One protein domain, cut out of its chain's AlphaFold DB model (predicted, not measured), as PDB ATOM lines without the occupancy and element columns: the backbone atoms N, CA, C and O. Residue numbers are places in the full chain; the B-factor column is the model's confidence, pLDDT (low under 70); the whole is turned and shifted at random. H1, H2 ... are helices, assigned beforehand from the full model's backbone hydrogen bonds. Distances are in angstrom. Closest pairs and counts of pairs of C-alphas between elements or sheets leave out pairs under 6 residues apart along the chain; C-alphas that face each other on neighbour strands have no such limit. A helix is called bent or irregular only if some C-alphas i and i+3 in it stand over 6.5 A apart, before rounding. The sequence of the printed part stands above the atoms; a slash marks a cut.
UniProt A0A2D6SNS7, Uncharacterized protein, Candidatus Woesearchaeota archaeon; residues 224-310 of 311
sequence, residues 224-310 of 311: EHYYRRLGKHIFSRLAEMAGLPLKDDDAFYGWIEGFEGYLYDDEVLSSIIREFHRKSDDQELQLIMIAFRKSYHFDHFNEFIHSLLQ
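This is residues 224 to 310 of the 311 residues of an uncharacterized protein of Candidatus Woesearchaeota archaeon (UniProt A0A2D6SNS7). H1 runs through the middle of a small group of helices that cross where they touch: H3 packs across residues 230 to 237 of H1 at a steep tilt, and residues 259 to 263 of H2 pack on residues 238 to 241 of H1, also at a steep tilt. H4 crosses H3 at residues 285 to 289, and short H5 folds back near H1 without touching any helix. H2 and H4 reach away from each other along the long axis, their last residues close together. The printed part has 87 residues, with H1, H2, H3, H4 and H5 in that order and no named strand: the class is all helix. It is compact, with a radius of gyration of the C-alphas of 13.0 A, and only just elongated, spanning 41 by 27 by 20 A.

Start at H1, residues 226 to 241, which with H4 is the longest helix. H3, residues 266 to 276, is the hub and touches it at a steep tilt of 55 degrees, opposite ways; the closest C-alphas are those of Ile 234 and Ile 272, 6.2 A apart. At residues 238 to 241 alone H1 touches H2, residues 249 to 263, at a steep tilt of 58 degrees, opposite ways, closest at the C-alphas of Leu 238 and Phe 259, 5.9 A. H2 and H3 only just touch, with 3 pairs of C-alphas within 8 A, and only at the corner; the C-alphas of Tyr 262 and Val 268, 6.3 A apart, are the closest. Look next at H4, residues 282 to 297: with residues 285 to 289 alone it touches H3, about perpendicular at 79 degrees, the closest C-alphas being those of Ser 270 and Leu 285, 6.7 A apart. H4 is close to but not clearly touching H1, with the C-alphas of Gly 231 and Phe 292 closest at 6.4 A. H5, residues 302 to 308, and H1 are near each other, while H5 is apart from H2 and H3, and from H4 only just, at 8.4 A. In H1, H3, H4 and H5 every O i to N i+4 pair is within hydrogen-bond range; in H2 9 of 11 are.

Find C-alpha 226 at (37.491, -18.495, 21.623); from there H1 runs 22.7 A to C-alpha 241 at (26.679, -35.989, 11.916). H2 covers 21.9 A and is irregular, with C-alphas 250 and 253 7.2 A apart. H3 covers 15.7 A and H4 22.9 A. H5, 9.8 A long, ends at C-alpha 308, (32.076, -40.069, 24.251).

The two C-alphas farthest apart are those of Asp 250 and Asp 281, 40.7 A. The printed part has no cut and no long link; H1 to H2 is short, the other three are tight. Mean pLDDT of the printed part is 77.6, with residues 224 to 225, 245 to 251, 278 to 280 and 305 to 310 under 70.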
ATOM      1  N   GLU A 224      40.148 -21.143  28.178       58.81
ATOM      2  CA  GLU A 224      38.778 -20.767  27.770       58.81
ATOM      3  C   GLU A 224      38.750 -19.940  26.464       58.81
ATOM      4  O   GLU A 224      37.793 -19.206  26.184       58.81
ATOM      5  N   HIS A 225      39.815 -20.005  25.658       67.88
ATOM      6  CA  HIS A 225      39.948 -19.179  24.463       67.88
ATOM      7  C   HIS A 225      38.861 -19.480  23.427       67.88
ATOM      8  O   HIS A 225      38.340 -20.592  23.304       67.88
ATOM      9  N   TYR A 226      38.523 -18.445  22.654       79.06
ATOM     10  CA  TYR A 226      37.491 -18.495  21.623       79.06
ATOM     11  C   TYR A 226      37.678 -19.683  20.665       79.06
ATOM     12  O   TYR A 226      36.728 -20.432  20.442       79.06
ATOM     13  N   TYR A 227      38.905 -19.910  20.185       77.69
ATOM     14  CA  TYR A 227      39.199 -20.981  19.235       77.69
ATOM     15  C   TYR A 227      39.145 -22.388  19.846       77.69
ATOM     16  O   TYR A 227      38.706 -23.299  19.154       77.69
ATOM     17  N   ARG A 228      39.451 -22.582  21.140       80.69
ATOM     18  CA  ARG A 228      39.192 -23.867  21.824       80.69
ATOM     19  C   ARG A 228      37.701 -24.188  21.812       80.69
ATOM     20  O   ARG A 228      37.322 -25.297  21.455       80.69
ATOM     21  N   ARG A 229      36.841 -23.221  22.160       81.62
ATOM     22  CA  ARG A 229      35.377 -23.409  22.115       81.62
ATOM     23  C   ARG A 229      34.891 -23.693  20.700       81.62
ATOM     24  O   ARG A 229      34.116 -24.622  20.510       81.62
ATOM     25  N   LEU A 230      35.382 -22.938  19.719       83.19
ATOM     26  CA  LEU A 230      35.061 -23.158  18.312       83.19
ATOM     27  C   LEU A 230      35.474 -24.567  17.859       83.19
ATOM     28  O   LEU A 230      34.650 -25.279  17.300       83.19
ATOM     29  N   GLY A 231      36.693 -25.008  18.183       83.75
ATOM     30  CA  GLY A 231      37.170 -26.363  17.907       83.75
ATOM     31  C   GLY A 231      36.281 -27.437  18.537       83.75
ATOM     32  O   GLY A 231      35.884 -28.373  17.853       83.75
ATOM     33  N   LYS A 232      35.882 -27.272  19.806       84.38
ATOM     34  CA  LYS A 232      34.933 -28.190  20.464       84.38
ATOM     35  C   LYS A 232      33.588 -28.238  19.735       84.38
ATOM     36  O   LYS A 232      33.081 -29.323  19.493       84.38
ATOM     37  N   HIS A 233      33.031 -27.090  19.349       86.75
ATOM     38  CA  HIS A 233      31.756 -27.035  18.627       86.75
ATOM     39  C   HIS A 233      31.827 -27.706  17.253       86.75
ATOM     40  O   HIS A 233      30.926 -28.469  16.912       86.75
ATOM     41  N   ILE A 234      32.905 -27.469  16.499       87.12
ATOM     42  CA  ILE A 234      33.123 -28.130  15.207       87.12
ATOM     43  C   ILE A 234      33.222 -29.643  15.411       87.12
ATOM     44  O   ILE A 234      32.504 -30.395  14.756       87.12
ATOM     45  N   PHE A 235      34.056 -30.085  16.358       87.88
ATOM     46  CA  PHE A 235      34.242 -31.500  16.667       87.88
ATOM     47  C   PHE A 235      32.922 -32.174  17.066       87.88
ATOM     48  O   PHE A 235      32.555 -33.186  16.479       87.88
ATOM     49  N   SER A 236      32.168 -31.592  18.004       87.12
ATOM     50  CA  SER A 236      30.865 -32.117  18.432       87.12
ATOM     51  C   SER A 236      29.868 -32.207  17.278       87.12
ATOM     52  O   SER A 236      29.136 -33.186  17.180       87.12
ATOM     53  N   ARG A 237      29.859 -31.225  16.371       87.62
ATOM     54  CA  ARG A 237      28.923 -31.220  15.245       87.62
ATOM     55  C   ARG A 237      29.241 -32.306  14.220       87.62
ATOM     56  O   ARG A 237      28.333 -32.997  13.770       87.62
ATOM     57  N   LEU A 238      30.521 -32.492  13.902       87.38
ATOM     58  CA  LEU A 238      30.984 -33.589  13.049       87.38
ATOM     59  C   LEU A 238      30.692 -34.956  13.691       87.38
ATOM     60  O   LEU A 238      30.222 -35.871  13.020       87.38
ATOM     61  N   ALA A 239      30.893 -35.067  15.005       85.12
ATOM     62  CA  ALA A 239      30.591 -36.250  15.808       85.12
ATOM     63  C   ALA A 239      29.104 -36.642  15.751       85.12
ATOM     64  O   ALA A 239      28.789 -37.812  15.522       85.12
ATOM     65  N   GLU A 240      28.199 -35.673  15.913       85.81
ATOM     66  CA  GLU A 240      26.749 -35.860  15.765       85.81
ATOM     67  C   GLU A 240      26.370 -36.297  14.346       85.81
ATOM     68  O   GLU A 240      25.585 -37.228  14.176       85.81
ATOM     69  N   MET A 241      26.941 -35.652  13.321       85.19
ATOM     70  CA  MET A 241      26.679 -35.989  11.916       85.19
ATOM     71  C   MET A 241      27.133 -37.409  11.571       85.19
ATOM     72  O   MET A 241      26.441 -38.108  10.834       85.19
ATOM     73  N   ALA A 242      28.253 -37.853  12.143       84.44
ATOM     74  CA  ALA A 242      28.763 -39.213  12.002       84.44
ATOM     75  C   ALA A 242      27.964 -40.260  12.806       84.44
ATOM     76  O   ALA A 242      28.190 -41.456  12.636       84.44
ATOM     77  N   GLY A 243      27.006 -39.841  13.645       77.19
ATOM     78  CA  GLY A 243      26.049 -40.736  14.299       77.19
ATOM     79  C   GLY A 243      26.288 -41.010  15.785       77.19
ATOM     80  O   GLY A 243      25.824 -42.038  16.275       77.19
ATOM     81  N   LEU A 244      26.982 -40.125  16.514       76.06
ATOM     82  CA  LEU A 244      27.049 -40.208  17.980       76.06
ATOM     83  C   LEU A 244      25.720 -39.803  18.659       76.06
ATOM     84  O   LEU A 244      25.045 -38.891  18.172       76.06
ATOM     85  N   PRO A 245      25.365 -40.411  19.815       67.94
ATOM     86  CA  PRO A 245      26.078 -41.493  20.508       67.94
ATOM     87  C   PRO A 245      25.944 -42.849  19.790       67.94
ATOM     88  O   PRO A 245      24.914 -43.141  19.178       67.94
ATOM     89  N   LEU A 246      26.986 -43.683  19.879       68.31
ATOM     90  CA  LEU A 246      27.008 -45.007  19.253       68.31
ATOM     91  C   LEU A 246      26.051 -45.954  19.977       68.31
ATOM     92  O   LEU A 246      25.937 -45.927  21.198       68.31
ATOM     93  N   LYS A 247      25.343 -46.786  19.209       63.53
ATOM     94  CA  LYS A 247      24.380 -47.747  19.766       63.53
ATOM     95  C   LYS A 247      25.029 -49.056  20.223       63.53
ATOM     96  O   LYS A 247      24.481 -49.672  21.125       63.53
ATOM     97  N   ASP A 248      26.164 -49.434  19.626       66.50
ATOM     98  CA  ASP A 248      26.907 -50.674  19.880       66.50
ATOM     99  C   ASP A 248      28.424 -50.443  19.683       66.50
ATOM    100  O   ASP A 248      28.817 -49.631  18.839       66.50
ATOM    101  N   ASP A 249      29.276 -51.186  20.403       61.06
ATOM    102  CA  ASP A 249      30.751 -51.054  20.366       61.06
ATOM    103  C   ASP A 249      31.357 -51.335  18.971       61.06
ATOM    104  O   ASP A 249      32.362 -50.736  18.582       61.06
ATOM    105  N   ASP A 250      30.708 -52.189  18.171       60.72
ATOM    106  CA  ASP A 250      31.144 -52.546  16.811       60.72
ATOM    107  C   ASP A 250      30.902 -51.424  15.777       60.72
ATOM    108  O   ASP A 250      31.399 -51.490  14.650       60.72
ATOM    109  N   ALA A 251      30.173 -50.359  16.142       67.69
ATOM    110  CA  ALA A 251      29.896 -49.215  15.268       67.69
ATOM    111  C   ALA A 251      31.032 -48.170  15.237       67.69
ATOM    112  O   ALA A 251      30.978 -47.224  14.448       67.69
ATOM    113  N   PHE A 252      32.069 -48.330  16.068       71.19
ATOM    114  CA  PHE A 252      33.131 -47.337  16.254       71.19
ATOM    115  C   PHE A 252      33.946 -47.052  14.983       71.19
ATOM    116  O   PHE A 252      34.187 -45.894  14.649       71.19
ATOM    117  N   TYR A 253      34.329 -48.088  14.232       72.25
ATOM    118  CA  TYR A 253      35.118 -47.912  13.006       72.25
ATOM    119  C   TYR A 253      34.327 -47.205  11.898       72.25
ATOM    120  O   TYR A 253      34.861 -46.319  11.237       72.25
ATOM    121  N   GLY A 254      33.043 -47.545  11.739       73.12
ATOM    122  CA  GLY A 254      32.162 -46.870  10.780       73.12
ATOM    123  C   GLY A 254      31.884 -45.414  11.161       73.12
ATOM    124  O   GLY A 254      31.721 -44.565  10.290       73.12
ATOM    125  N   TRP A 255      31.887 -45.106  12.461       82.19
ATOM    126  CA  TRP A 255      31.790 -43.734  12.948       82.19
ATOM    127  C   TRP A 255      33.046 -42.911  12.656       82.19
ATOM    128  O   TRP A 255      32.910 -41.786  12.186       82.19
ATOM    129  N   ILE A 256      34.249 -43.463  12.869       78.75
ATOM    130  CA  ILE A 256      35.505 -42.780  12.506       78.75
ATOM    131  C   ILE A 256      35.520 -42.471  11.008       78.75
ATOM    132  O   ILE A 256      35.790 -41.338  10.624       78.75
ATOM    133  N   GLU A 257      35.184 -43.448  10.165       79.12
ATOM    134  CA  GLU A 257      35.159 -43.265   8.710       79.12
ATOM    135  C   GLU A 257      34.150 -42.180   8.290       79.12
ATOM    136  O   GLU A 257      34.466 -41.313   7.475       79.12
ATOM    137  N   GLY A 258      32.959 -42.160   8.901       80.12
ATOM    138  CA  GLY A 258      31.965 -41.106   8.681       80.12
ATOM    139  C   GLY A 258      32.425 -39.730   9.175       80.12
ATOM    140  O   GLY A 258      32.242 -38.727   8.483       80.12
ATOM    141  N   PHE A 259      33.061 -39.672  10.344       85.94
ATOM    142  CA  PHE A 259      33.601 -38.446  10.925       85.94
ATOM    143  C   PHE A 259      34.702 -37.849  10.047       85.94
ATOM    144  O   PHE A 259      34.661 -36.660   9.729       85.94
ATOM    145  N   GLU A 260      35.664 -38.667   9.617       83.06
ATOM    146  CA  GLU A 260      36.740 -38.238   8.724       83.06
ATOM    147  C   GLU A 260      36.196 -37.831   7.352       83.06
ATOM    148  O   GLU A 260      36.637 -36.825   6.796       83.06
ATOM    149  N   GLY A 261      35.163 -38.519   6.853       81.94
ATOM    150  CA  GLY A 261      34.430 -38.111   5.655       81.94
ATOM    151  C   GLY A 261      33.915 -36.669   5.735       81.94
ATOM    152  O   GLY A 261      34.131 -35.891   4.808       81.94
ATOM    153  N   TYR A 262      33.311 -36.273   6.860       88.00
ATOM    154  CA  TYR A 262      32.848 -34.895   7.072       88.00
ATOM    155  C   TYR A 262      33.976 -33.905   7.396       88.00
ATOM    156  O   TYR A 262      33.889 -32.733   7.032       88.00
ATOM    157  N   LEU A 263      35.048 -34.347   8.061       85.31
ATOM    158  CA  LEU A 263      36.218 -33.521   8.384       85.31
ATOM    159  C   LEU A 263      36.916 -32.982   7.123       85.31
ATOM    160  O   LEU A 263      37.422 -31.849   7.113       85.31
ATOM    161  N   TYR A 264      36.963 -33.789   6.062       85.62
ATOM    162  CA  TYR A 264      37.596 -33.436   4.789       85.62
ATOM    163  C   TYR A 264      36.641 -32.842   3.749       85.62
ATOM    164  O   TYR A 264      37.101 -32.410   2.694       85.62
ATOM    165  N   ASP A 265      35.349 -32.745   4.056       87.38
ATOM    166  CA  ASP A 265      34.380 -32.030   3.231       87.38
ATOM    167  C   ASP A 265      34.416 -30.526   3.557       87.38
ATOM    168  O   ASP A 265      34.037 -30.075   4.644       87.38
ATOM    169  N   ASP A 266      34.922 -29.733   2.611       82.69
ATOM    170  CA  ASP A 266      35.078 -28.287   2.768       82.69
ATOM    171  C   ASP A 266      33.729 -27.550   2.896       82.69
ATOM    172  O   ASP A 266      33.644 -26.553   3.620       82.69
ATOM    173  N   GLU A 267      32.659 -28.026   2.248       88.31
ATOM    174  CA  GLU A 267      31.326 -27.413   2.337       88.31
ATOM    175  C   GLU A 267      30.707 -27.663   3.715       88.31
ATOM    176  O   GLU A 267      30.165 -26.746   4.340       88.31
ATOM    177  N   VAL A 268      30.848 -28.886   4.229       88.06
ATOM    178  CA  VAL A 268      30.382 -29.246   5.574       88.06
ATOM    179  C   VAL A 268      31.142 -28.454   6.634       88.06
ATOM    180  O   VAL A 268      30.528 -27.795   7.477       88.06
ATOM    181  N   LEU A 269      32.475 -28.456   6.578       85.81
ATOM    182  CA  LEU A 269      33.300 -27.813   7.596       85.81
ATOM    183  C   LEU A 269      33.128 -26.284   7.594       85.81
ATOM    184  O   LEU A 269      32.996 -25.676   8.658       85.81
ATOM    185  N   SER A 270      33.048 -25.659   6.415       87.31
ATOM    186  CA  SER A 270      32.782 -24.219   6.278       87.31
ATOM    187  C   SER A 270      31.392 -23.831   6.791       87.31
ATOM    188  O   SER A 270      31.253 -22.807   7.465       87.31
ATOM    189  N   SER A 271      30.369 -24.655   6.534       88.88
ATOM    190  CA  SER A 271      29.007 -24.459   7.042       88.88
ATOM    191  C   SER A 271      28.966 -24.490   8.573       88.88
ATOM    192  O   SER A 271      28.439 -23.564   9.196       88.88
ATOM    193  N   ILE A 272      29.614 -25.488   9.186       88.69
ATOM    194  CA  ILE A 272      29.712 -25.621  10.647       88.69
ATOM    195  C   ILE A 272      30.465 -24.429  11.249       88.69
ATOM    196  O   ILE A 272      29.997 -23.821  12.209       88.69
ATOM    197  N   ILE A 273      31.608 -24.031  10.683       85.19
ATOM    198  CA  ILE A 273      32.370 -22.888  11.210       85.19
ATOM    199  C   ILE A 273      31.550 -21.598  11.109       85.19
ATOM    200  O   ILE A 273      31.498 -20.840  12.076       85.19
ATOM    201  N   ARG A 274      30.847 -21.360   9.994       86.94
ATOM    202  CA  ARG A 274      29.983 -20.179   9.817       86.94
ATOM    203  C   ARG A 274      28.794 -20.152  10.782       86.94
ATOM    204  O   ARG A 274      28.345 -19.063  11.147       86.94
ATOM    205  N   GLU A 275      28.303 -21.307  11.234       86.06
ATOM    206  CA  GLU A 275      27.259 -21.400  12.262       86.06
ATOM    207  C   GLU A 275      27.714 -20.750  13.581       86.06
ATOM    208  O   GLU A 275      26.976 -19.952  14.173       86.06
ATOM    209  N   PHE A 276      28.961 -21.014  13.986       79.44
ATOM    210  CA  PHE A 276      29.555 -20.544  15.245       79.44
ATOM    211  C   PHE A 276      30.426 -19.280  15.095       79.44
ATOM    212  O   PHE A 276      30.761 -18.626  16.089       79.44
ATOM    213  N   HIS A 277      30.753 -18.892  13.860       74.88
ATOM    214  CA  HIS A 277      31.583 -17.739  13.520       74.88
ATOM    215  C   HIS A 277      31.050 -16.997  12.276       74.88
ATOM    216  O   HIS A 277      31.624 -16.990  11.193       74.88
ATOM    217  N   ARG A 278      29.907 -16.320  12.447       65.88
ATOM    218  CA  ARG A 278      29.118 -15.679  11.370       65.88
ATOM    219  C   ARG A 278      29.779 -14.509  10.616       65.88
ATOM    220  O   ARG A 278      29.137 -13.954   9.729       65.88
ATOM    221  N   LYS A 279      30.979 -14.062  11.002       69.94
ATOM    222  CA  LYS A 279      31.624 -12.845  10.461       69.94
ATOM    223  C   LYS A 279      32.941 -13.092   9.718       69.94
ATOM    224  O   LYS A 279      33.553 -12.108   9.319       69.94
ATOM    225  N   SER A 280      33.359 -14.343   9.533       67.38
ATOM    226  CA  SER A 280      34.596 -14.642   8.807       67.38
ATOM    227  C   SER A 280      34.475 -14.310   7.333       67.38
ATOM    228  O   SER A 280      33.469 -14.649   6.701       67.38
ATOM    229  N   ASP A 281      35.518 -13.697   6.786       77.00
ATOM    230  CA  ASP A 281      35.735 -13.728   5.347       77.00
ATOM    231  C   ASP A 281      36.170 -15.138   4.897       77.00
ATOM    232  O   ASP A 281      36.488 -16.016   5.706       77.00
ATOM    233  N   ASP A 282      36.120 -15.386   3.589       74.81
ATOM    234  CA  ASP A 282      36.390 -16.715   3.032       74.81
ATOM    235  C   ASP A 282      37.842 -17.173   3.259       74.81
ATOM    236  O   ASP A 282      38.103 -18.376   3.316       74.81
ATOM    237  N   GLN A 283      38.781 -16.238   3.439       71.94
ATOM    238  CA  GLN A 283      40.190 -16.538   3.693       71.94
ATOM    239  C   GLN A 283      40.405 -16.964   5.151       71.94
ATOM    240  O   GLN A 283      41.010 -18.004   5.412       71.94
ATOM    241  N   GLU A 284      39.850 -16.224   6.110       73.00
ATOM    242  CA  GLU A 284      39.861 -16.577   7.530       73.00
ATOM    243  C   GLU A 284      39.188 -17.938   7.764       73.00
ATOM    244  O   GLU A 284      39.704 -18.775   8.509       73.00
ATOM    245  N   LEU A 285      38.082 -18.205   7.063       78.81
ATOM    246  CA  LEU A 285      37.371 -19.479   7.120       78.81
ATOM    247  C   LEU A 285      38.263 -20.659   6.701       78.81
ATOM    248  O   LEU A 285      38.332 -21.662   7.415       78.81
ATOM    249  N   GLN A 286      38.994 -20.525   5.590       77.75
ATOM    250  CA  GLN A 286      39.937 -21.546   5.121       77.75
ATOM    251  C   GLN A 286      41.084 -21.777   6.113       77.75
ATOM    252  O   GLN A 286      41.450 -22.923   6.386       77.75
ATOM    253  N   LEU A 287      41.635 -20.712   6.699       75.38
ATOM    254  CA  LEU A 287      42.715 -20.826   7.684       75.38
ATOM    255  C   LEU A 287      42.245 -21.525   8.969       75.38
ATOM    256  O   LEU A 287      42.973 -22.362   9.509       75.38
ATOM    257  N   ILE A 288      41.017 -21.253   9.423       78.50
ATOM    258  CA  ILE A 288      40.399 -21.943  10.566       78.50
ATOM    259  C   ILE A 288      40.186 -23.430  10.257       78.50
ATOM    260  O   ILE A 288      40.502 -24.273  11.098       78.50
ATOM    261  N   MET A 289      39.719 -23.779   9.053       80.69
ATOM    262  CA  MET A 289      39.573 -25.176   8.617       80.69
ATOM    263  C   MET A 289      40.913 -25.924   8.646       80.69
ATOM    264  O   MET A 289      40.996 -27.036   9.173       80.69
ATOM    265  N   ILE A 290      41.980 -25.301   8.135       74.25
ATOM    266  CA  ILE A 290      43.337 -25.865   8.157       74.25
ATOM    267  C   ILE A 290      43.822 -26.059   9.597       74.25
ATOM    268  O   ILE A 290      44.356 -27.119   9.930       74.25
ATOM    269  N   ALA A 291      43.639 -25.057  10.459       75.12
ATOM    270  CA  ALA A 291      44.048 -25.128  11.859       75.12
ATOM    271  C   ALA A 291      43.273 -26.205  12.636       75.12
ATOM    272  O   ALA A 291      43.862 -26.936  13.436       75.12
ATOM    273  N   PHE A 292      41.975 -26.362  12.364       81.62
ATOM    274  CA  PHE A 292      41.143 -27.397  12.971       81.62
ATOM    275  C   PHE A 292      41.588 -28.806  12.557       81.62
ATOM    276  O   PHE A 292      41.844 -29.638  13.426       81.62
ATOM    277  N   ARG A 293      41.783 -29.056  11.252       82.12
ATOM    278  CA  ARG A 293      42.292 -30.343  10.735       82.12
ATOM    279  C   ARG A 293      43.649 -30.700  11.337       82.12
ATOM    280  O   ARG A 293      43.844 -31.817  11.804       82.12
ATOM    281  N   LYS A 294      44.577 -29.738  11.394       72.62
ATOM    282  CA  LYS A 294      45.882 -29.937  12.046       72.62
ATOM    283  C   LYS A 294      45.737 -30.280  13.527       72.62
ATOM    284  O   LYS A 294      46.401 -31.193  13.993       72.62
ATOM    285  N   SER A 295      44.856 -29.591  14.246       78.00
ATOM    286  CA  SER A 295      44.605 -29.868  15.666       78.00
ATOM    287  C   SER A 295      44.015 -31.265  15.888       78.00
ATOM    288  O   SER A 295      44.395 -31.934  16.842       78.00
ATOM    289  N   TYR A 296      43.137 -31.730  14.992       80.88
ATOM    290  CA  TYR A 296      42.631 -33.104  15.003       80.88
ATOM    291  C   TYR A 296      43.748 -34.132  14.789       80.88
ATOM    292  O   TYR A 296      43.870 -35.063  15.575       80.88
ATOM    293  N   HIS A 297      44.628 -33.918  13.809       77.44
ATOM    294  CA  HIS A 297      45.787 -34.793  13.580       77.44
ATOM    295  C   HIS A 297      46.838 -34.768  14.689       77.44
ATOM    296  O   HIS A 297      47.622 -35.706  14.797       77.44
ATOM    297  N   PHE A 298      46.877 -33.704  15.489       77.19
ATOM    298  CA  PHE A 298      47.715 -33.611  16.681       77.19
ATOM    299  C   PHE A 298      47.025 -34.138  17.940       77.19
ATOM    300  O   PHE A 298      47.467 -33.831  19.043       77.19
ATOM    301  N   ASP A 299      45.950 -34.921  17.797       78.69
ATOM    302  CA  ASP A 299      45.299 -35.609  18.912       78.69
ATOM    303  C   ASP A 299      44.678 -34.665  19.967       78.69
ATOM    304  O   ASP A 299      44.270 -35.101  21.046       78.69
ATOM    305  N   HIS A 300      44.513 -33.369  19.656       79.38
ATOM    306  CA  HIS A 300      44.005 -32.346  20.588       79.38
ATOM    307  C   HIS A 300      42.528 -32.535  20.992       79.38
ATOM    308  O   HIS A 300      42.004 -31.771  21.813       79.38
ATOM    309  N   PHE A 301      41.840 -33.520  20.407       80.31
ATOM    310  CA  PHE A 301      40.449 -33.860  20.705       80.31
ATOM    311  C   PHE A 301      40.266 -35.273  21.286       80.31
ATOM    312  O   PHE A 301      39.127 -35.691  21.503       80.31
ATOM    313  N   ASN A 302      41.349 -35.992  21.602       76.44
ATOM    314  CA  ASN A 302      41.262 -37.350  22.156       76.44
ATOM    315  C   ASN A 302      40.506 -37.401  23.490       76.44
ATOM    316  O   ASN A 302      39.801 -38.373  23.756       76.44
ATOM    317  N   GLU A 303      40.555 -36.332  24.292       70.62
ATOM    318  CA  GLU A 303      39.739 -36.219  25.509       70.62
ATOM    319  C   GLU A 303      38.228 -36.317  25.227       70.62
ATOM    320  O   GLU A 303      37.500 -36.950  25.994       70.62
ATOM    321  N   PHE A 304      37.755 -35.772  24.100       71.00
ATOM    322  CA  PHE A 304      36.345 -35.842  23.715       71.00
ATOM    323  C   PHE A 304      35.985 -37.243  23.259       71.00
ATOM    324  O   PHE A 304      34.984 -37.779  23.722       71.00
ATOM    325  N   ILE A 305      36.829 -37.864  22.430       68.06
ATOM    326  CA  ILE A 305      36.642 -39.246  21.973       68.06
ATOM    327  C   ILE A 305      36.540 -40.188  23.179       68.06
ATOM    328  O   ILE A 305      35.608 -40.981  23.264       68.06
ATOM    329  N   HIS A 306      37.432 -40.050  24.163       66.69
ATOM    330  CA  HIS A 306      37.385 -40.852  25.384       66.69
ATOM    331  C   HIS A 306      36.139 -40.584  26.237       66.69
ATOM    332  O   HIS A 306      35.561 -41.531  26.762       66.69
ATOM    333  N   SER A 307      35.698 -39.328  26.354       66.88
ATOM    334  CA  SER A 307      34.468 -38.992  27.086       66.88
ATOM    335  C   SER A 307      33.198 -39.528  26.411       66.88
ATOM    336  O   SER A 307      32.266 -39.926  27.103       66.88
ATOM    337  N   LEU A 308      33.190 -39.590  25.076       62.16
ATOM    338  CA  LEU A 308      32.076 -40.069  24.251       62.16
ATOM    339  C   LEU A 308      31.952 -41.599  24.243       62.16
ATOM    340  O   LEU A 308      30.873 -42.118  23.987       62.16
ATOM    341  N   LEU A 309      33.041 -42.314  24.536       59.56
ATOM    342  CA  LEU A 309      33.065 -43.776  24.676       59.56
ATOM    343  C   LEU A 309      32.720 -44.261  26.097       59.56
ATOM    344  O   LEU A 309      32.587 -45.461  26.317       59.56
ATOM    345  N   GLN A 310      32.620 -43.352  27.073       56.84
ATOM    346  CA  GLN A 310      32.297 -43.667  28.474       56.84
ATOM    347  C   GLN A 310      30.860 -43.283  28.879       56.84
ATOM    348  O   GLN A 310      30.463 -43.578  30.009       56.84
TER     349      GLN A 310